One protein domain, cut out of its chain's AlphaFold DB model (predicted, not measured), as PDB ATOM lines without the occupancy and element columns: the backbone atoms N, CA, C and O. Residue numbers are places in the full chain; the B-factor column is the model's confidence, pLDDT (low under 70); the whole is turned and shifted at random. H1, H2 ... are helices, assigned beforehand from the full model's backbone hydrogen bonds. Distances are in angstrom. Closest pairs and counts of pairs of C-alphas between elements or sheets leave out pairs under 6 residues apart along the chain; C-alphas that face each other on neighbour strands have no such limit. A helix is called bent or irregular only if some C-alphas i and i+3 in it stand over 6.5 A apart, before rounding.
ATOM      1  N   VAL A   9     122.043 180.071 224.806       73.38
ATOM      2  CA  VAL A   9     123.288 179.527 224.230       73.38
ATOM      3  C   VAL A   9     123.682 180.307 222.973       73.38
ATOM      4  O   VAL A   9     124.845 180.654 222.787       73.38
ATOM      5  N   THR A  10     122.704 180.629 222.123       76.25
ATOM      6  CA  THR A  10     122.925 181.451 220.927       76.25
ATOM      7  C   THR A  10     123.350 182.868 221.301       76.25
ATOM      8  O   THR A  10     124.234 183.424 220.652       76.25
ATOM      9  N   LEU A  11     122.775 183.440 222.363       74.69
ATOM     10  CA  LEU A  11     123.179 184.755 222.858       74.69
ATOM     11  C   LEU A  11     124.629 184.746 223.330       74.69
ATOM     12  O   LEU A  11     125.416 185.512 222.796       74.69
ATOM     13  N   GLU A  12     125.016 183.826 224.213       74.56
ATOM     14  CA  GLU A  12     126.403 183.712 224.693       74.56
ATOM     15  C   GLU A  12     127.428 183.612 223.547       74.56
ATOM     16  O   GLU A  12     128.481 184.238 223.616       74.56
ATOM     17  N   SER A  13     127.098 182.910 222.453       72.56
ATOM     18  CA  SER A  13     127.974 182.811 221.272       72.56
ATOM     19  C   SER A  13     128.158 184.123 220.493       72.56
ATOM     20  O   SER A  13     129.183 184.303 219.838       72.56
ATOM     21  N   ARG A  14     127.180 185.038 220.553       71.81
ATOM     22  CA  ARG A  14     127.220 186.359 219.896       71.81
ATOM     23  C   ARG A  14     127.847 187.440 220.777       71.81
ATOM     24  O   ARG A  14     128.174 188.513 220.276       71.81
ATOM     25  N   LEU A  15     127.998 187.171 222.071       75.25
ATOM     26  CA  LEU A  15     128.616 188.077 223.033       75.25
ATOM     27  C   LEU A  15     130.131 187.875 223.069       75.25
ATOM     28  O   LEU A  15     130.651 186.798 222.787       75.25
ATOM     29  N   SER A  16     130.874 188.912 223.449       63.47
ATOM     30  CA  SER A  16     132.345 188.899 223.415       63.47
ATOM     31  C   SER A  16     132.954 188.193 224.637       63.47
ATOM     32  O   SER A  16     133.979 188.626 225.158       63.47
ATOM     33  N   ARG A  17     132.326 187.104 225.109       67.62
ATOM     34  CA  ARG A  17     132.657 186.332 226.330       67.62
ATOM     35  C   ARG A  17     132.536 187.077 227.668       67.62
ATOM     36  O   ARG A  17     132.932 186.531 228.693       67.62
ATOM     37  N   ARG A  18     131.997 188.295 227.695       70.75
ATOM     38  CA  ARG A  18     131.838 189.082 228.933       70.75
ATOM     39  C   ARG A  18     130.571 188.720 229.713       70.75
ATOM     40  O   ARG A  18     130.606 188.729 230.940       70.75
ATOM     41  N   VAL A  19     129.488 188.324 229.038       77.75
ATOM     42  CA  VAL A  19     128.255 187.853 229.693       77.75
ATOM     43  C   VAL A  19     128.044 186.366 229.409       77.75
ATOM     44  O   VAL A  19     127.936 185.947 228.259       77.75
ATOM     45  N   THR A  20     127.976 185.566 230.473       81.44
ATOM     46  CA  THR A  20     127.773 184.110 230.389       81.44
ATOM     47  C   THR A  20     126.292 183.737 230.317       81.44
ATOM     48  O   THR A  20     125.422 184.489 230.773       81.44
ATOM     49  N   LYS A  21     125.978 182.532 229.827       82.12
ATOM     50  CA  LYS A  21     124.603 181.994 229.764       82.12
ATOM     51  C   LYS A  21     123.864 182.050 231.103       82.12
ATOM     52  O   LYS A  21     122.659 182.312 231.123       82.12
ATOM     53  N   SER A  22     124.555 181.773 232.211       82.56
ATOM     54  CA  SER A  22     123.954 181.806 233.549       82.56
ATOM     55  C   SER A  22     123.586 183.235 233.948       82.56
ATOM     56  O   SER A  22     122.478 183.456 234.430       82.56
ATOM     57  N   THR A  23     124.448 184.214 233.663       83.31
ATOM     58  CA  THR A  23     124.155 185.638 233.872       83.31
ATOM     59  C   THR A  23     122.942 186.076 233.053       83.31
ATOM     60  O   THR A  23     122.029 186.665 233.621       83.31
ATOM     61  N   ILE A  24     122.864 185.712 231.767       84.94
ATOM     62  CA  ILE A  24     121.705 186.028 230.905       84.94
ATOM     63  C   ILE A  24     120.412 185.442 231.490       84.94
ATOM     64  O   ILE A  24     119.389 186.121 231.541       84.94
ATOM     65  N   GLY A  25     120.450 184.191 231.964       85.12
ATOM     66  CA  GLY A  25     119.295 183.546 232.594       85.12
ATOM     67  C   GLY A  25     118.815 184.286 233.842       85.12
ATOM     68  O   GLY A  25     117.627 184.576 233.968       85.12
ATOM     69  N   ARG A  26     119.749 184.663 234.719       86.69
ATOM     70  CA  ARG A  26     119.456 185.414 235.946       86.69
ATOM     71  C   ARG A  26     118.925 186.817 235.653       86.69
ATOM     72  O   ARG A  26     118.014 187.268 236.337       86.69
ATOM     73  N   MET A  27     119.450 187.485 234.622       88.44
ATOM     74  CA  MET A  27     118.935 188.776 234.147       88.44
ATOM     75  C   MET A  27     117.487 188.651 233.674       88.44
ATOM     76  O   MET A  27     116.635 189.425 234.095       88.44
ATOM     77  N   ARG A  28     117.197 187.646 232.840       84.75
ATOM     78  CA  ARG A  28     115.856 187.414 232.287       84.75
ATOM     79  C   ARG A  28     114.813 187.123 233.369       84.75
ATOM     80  O   ARG A  28     113.669 187.536 233.233       84.75
ATOM     81  N   ASN A  29     115.208 186.417 234.426       86.44
ATOM     82  CA  ASN A  29     114.334 186.067 235.547       86.44
ATOM     83  C   ASN A  29     114.291 187.142 236.653       86.44
ATOM     84  O   ASN A  29     113.691 186.902 237.696       86.44
ATOM     85  N   ALA A  30     114.940 188.298 236.458       83.56
ATOM     86  CA  ALA A  30     115.067 189.361 237.462       83.56
ATOM     87  C   ALA A  30     115.706 188.913 238.799       83.56
ATOM     88  O   ALA A  30     115.450 189.487 239.854       83.56
ATOM     89  N   GLU A  31     116.583 187.906 238.763       87.00
ATOM     90  CA  GLU A  31     117.282 187.369 239.942       87.00
ATOM     91  C   GLU A  31     118.528 188.188 240.326       87.00
ATOM     92  O   GLU A  31     119.125 187.964 241.382       87.00
ATOM     93  N   ILE A  32     118.965 189.100 239.451       86.12
ATOM     94  CA  ILE A  32     120.099 190.002 239.679       86.12
ATOM     95  C   ILE A  32     119.823 191.405 239.153       86.12
ATOM     96  O   ILE A  32     119.185 191.579 238.116       86.12
ATOM     97  N   SER A  33     120.417 192.402 239.809       83.56
ATOM     98  CA  SER A  33     120.602 193.734 239.234       83.56
ATOM     99  C   SER A  33     121.817 193.711 238.306       83.56
ATOM    100  O   SER A  33     122.955 193.597 238.761       83.56
ATOM    101  N   ALA A  34     121.585 193.769 236.997       83.75
ATOM    102  CA  ALA A  34     122.659 193.839 236.014       83.75
ATOM    103  C   ALA A  34     123.244 195.256 235.934       83.75
ATOM    104  O   ALA A  34     122.500 196.234 235.911       83.75
ATOM    105  N   GLY A  35     124.573 195.357 235.855       86.62
ATOM    106  CA  GLY A  35     125.241 196.610 235.506       86.62
ATOM    107  C   GLY A  35     124.960 197.013 234.055       86.62
ATOM    108  O   GLY A  35     124.636 196.160 233.224       86.62
ATOM    109  N   ILE A  36     125.117 198.305 233.755       85.38
ATOM    110  CA  ILE A  36     124.836 198.873 232.427       85.38
ATOM    111  C   ILE A  36     125.627 198.177 231.309       85.38
ATOM    112  O   ILE A  36     125.053 197.882 230.267       85.38
ATOM    113  N   ASP A  37     126.879 197.781 231.565       87.50
ATOM    114  CA  ASP A  37     127.729 197.081 230.591       87.50
ATOM    115  C   ASP A  37     127.116 195.750 230.123       87.50
ATOM    116  O   ASP A  37     127.123 195.422 228.935       87.50
ATOM    117  N   ASN A  38     126.530 194.988 231.054       87.31
ATOM    118  CA  ASN A  38     125.885 193.713 230.740       87.31
ATOM    119  C   ASN A  38     124.596 193.934 229.939       87.31
ATOM    120  O   ASN A  38     124.279 193.146 229.049       87.31
ATOM    121  N   VAL A  39     123.850 194.998 230.253       88.31
ATOM    122  CA  VAL A  39     122.631 195.377 229.524       88.31
ATOM    123  C   VAL A  39     122.976 195.803 228.098       88.31
ATOM    124  O   VAL A  39     122.342 195.330 227.159       88.31
ATOM    125  N   GLU A  40     124.004 196.631 227.918       89.19
ATOM    126  CA  GLU A  40     124.487 197.053 226.600       89.19
ATOM    127  C   GLU A  40     124.941 195.878 225.744       89.19
ATOM    128  O   GLU A  40     124.637 195.810 224.553       89.19
ATOM    129  N   GLU A  41     125.678 194.945 226.335       86.75
ATOM    130  CA  GLU A  41     126.188 193.796 225.606       86.75
ATOM    131  C   GLU A  41     125.062 192.866 225.152       86.75
ATOM    132  O   GLU A  41     125.025 192.478 223.982       86.75
ATOM    133  N   VAL A  42     124.097 192.579 226.029       87.19
ATOM    134  CA  VAL A  42     122.906 191.803 225.665       87.19
ATOM    135  C   VAL A  42     122.079 192.543 224.610       87.19
ATOM    136  O   VAL A  42     121.734 191.934 223.601       87.19
ATOM    137  N   ALA A  43     121.826 193.846 224.769       88.31
ATOM    138  CA  ALA A  43     121.096 194.654 223.786       88.31
ATOM    139  C   ALA A  43     121.769 194.617 222.402       88.31
ATOM    140  O   ALA A  43     121.107 194.381 221.387       88.31
ATOM    141  N   ARG A  44     123.104 194.722 222.357       85.44
ATOM    142  CA  ARG A  44     123.897 194.634 221.121       85.44
ATOM    143  C   ARG A  44     123.722 193.293 220.404       85.44
ATOM    144  O   ARG A  44     123.689 193.278 219.176       85.44
ATOM    145  N   ALA A  45     123.545 192.185 221.127       85.44
ATOM    146  CA  ALA A  45     123.286 190.868 220.526       85.44
ATOM    147  C   ALA A  45     121.986 190.816 219.704       85.44
ATOM    148  O   ALA A  45     121.879 190.034 218.753       85.44
ATOM    149  N   PHE A  46     121.017 191.656 220.076       83.00
ATOM    150  CA  PHE A  46     119.738 191.851 219.390       83.00
ATOM    151  C   PHE A  46     119.759 193.055 218.430       83.00
ATOM    152  O   PHE A  46     118.745 193.380 217.813       83.00
ATOM    153  N   GLY A  47     120.906 193.726 218.279       82.81
ATOM    154  CA  GLY A  47     121.039 194.946 217.485       82.81
ATOM    155  C   GLY A  47     120.234 196.121 218.044       82.81
ATOM    156  O   GLY A  47     119.770 196.953 217.262       82.81
ATOM    157  N   LEU A  48     120.013 196.151 219.358       86.75
ATOM    158  CA  LEU A  48     119.315 197.209 220.083       86.75
ATOM    159  C   LEU A  48     120.309 198.063 220.873       86.75
ATOM    160  O   LEU A  48     121.388 197.608 221.258       86.75
ATOM    161  N   GLU A  49     119.910 199.294 221.161       87.88
ATOM    162  CA  GLU A  49     120.559 200.136 222.163       87.88
ATOM    163  C   GLU A  49     120.053 199.775 223.569       87.88
ATOM    164  O   GLU A  49     118.925 199.303 223.734       87.88
ATOM    165  N   ALA A  50     120.867 200.014 224.604       88.44
ATOM    166  CA  ALA A  50     120.516 199.642 225.978       88.44
ATOM    167  C   ALA A  50     119.177 200.238 226.433       88.44
ATOM    168  O   ALA A  50     118.391 199.545 227.067       88.44
ATOM    169  N   TRP A  51     118.874 201.488 226.070       88.69
ATOM    170  CA  TRP A  51     117.600 202.110 226.440       88.69
ATOM    171  C   TRP A  51     116.400 201.482 225.714       88.69
ATOM    172  O   TRP A  51     115.339 201.355 226.315       88.69
ATOM    173  N   GLN A  52     116.561 201.045 224.456       89.44
ATOM    174  CA  GLN A  52     115.503 200.354 223.705       89.44
ATOM    175  C   GLN A  52     115.176 199.014 224.360       89.44
ATOM    176  O   GLN A  52     114.015 198.631 224.447       89.44
ATOM    177  N   PHE A  53     116.203 198.324 224.855       87.12
ATOM    178  CA  PHE A  53     116.071 197.043 225.543       87.12
ATOM    179  C   PHE A  53     115.301 197.139 226.871       87.12
ATOM    180  O   PHE A  53     114.751 196.146 227.336       87.12
ATOM    181  N   LEU A  54     115.236 198.330 227.477       85.81
ATOM    182  CA  LEU A  54     114.485 198.575 228.712       85.81
ATOM    183  C   LEU A  54     112.996 198.869 228.467       85.81
ATOM    184  O   LEU A  54     112.242 199.007 229.430       85.81
ATOM    185  N   ILE A  55     112.564 198.981 227.207       85.56
ATOM    186  CA  ILE A  55     111.165 199.237 226.863       85.56
ATOM    187  C   ILE A  55     110.381 197.917 226.925       85.56
ATOM    188  O   ILE A  55     110.785 196.941 226.286       85.56
TER     189      ILE A  55
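Overview. This is residues 9 to 55 of the 127 residues of an uncharacterized protein of Alcaligenes xylosoxydans xylosoxydans (UniProt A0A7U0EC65). Three short helices, H1, H2 and H3, stand at nearly right angles to one another, and a small fourth helix, H4, packs on H3. H3, the longest, has H1 and H2 over one side and H4 on another, while residues 29 to 35 make an open arc from H2 round to H3. The printed part has 47 residues with four named helices, in the order H1, H2, H3, H4, and no named strand; the class is all helix. The whole is compact, with a radius of gyration of the C-alphas of 9.7 A, and rounded, with spans of 22 by 22 by 14 A.

Along the chain. H1 is residues 9 to 14, 9.0 A from first to last C-alpha, and begins at C-alpha 9, (123.288, 179.527, 224.230). H2 is residues 21 to 28 and measures 10.6 A. H3, residues 36 to 45, measures 14.4 A and begins at C-alpha 36, (124.836, 198.873, 232.427). H4 is residues 50 to 53, 5.2 A long, and ends at C-alpha 53, (116.071, 197.043, 225.543). No helix is bent or irregular.

Arrangement. H1 and H2 only just touch, with 3 pairs of C-alphas within 8 A; the closest C-alphas are those of Glu 12 and Lys 21, 5.6 A apart. Their lines are about perpendicular, at 81 degrees. H1 and H3 also only just touch, with 3 such pairs; the C-alphas of Arg 14 and Ala 45 are the closest, 6.0 A apart, and the lines are about perpendicular at 85 degrees. H2 and H3 are close but not clearly touching: their closest C-alphas, those of Ile 24 and Val 42, are 7.9 A apart, and their lines are about perpendicular at 77 degrees. H3 and H4 touch, with the C-alphas of Glu 40 and Ala 50 the closest at 4.8 A. H4 is apart from H1 and from H2. In H1, H2 and H3 every pair of O of residue i and N of residue i+4 is within hydrogen-bond range; H4 is too short for such a pair, and its one O i to N i+3 pair is within range.

Size, cuts and confidence. The C-alphas of Arg 17 and Ile 55 are the two farthest apart in the domain, at 25.1 A, and the first and last printed C-alphas, those of Val 9 and Ile 55, are 23.3 A apart. The printed part has no cut. The links from H1 to H2 and from H2 to H3 are short, the link from H3 to H4 is tight, and no link is long. The mean pLDDT of the printed part is 82.8; the model's confidence is under 70 at residues 16 to 17.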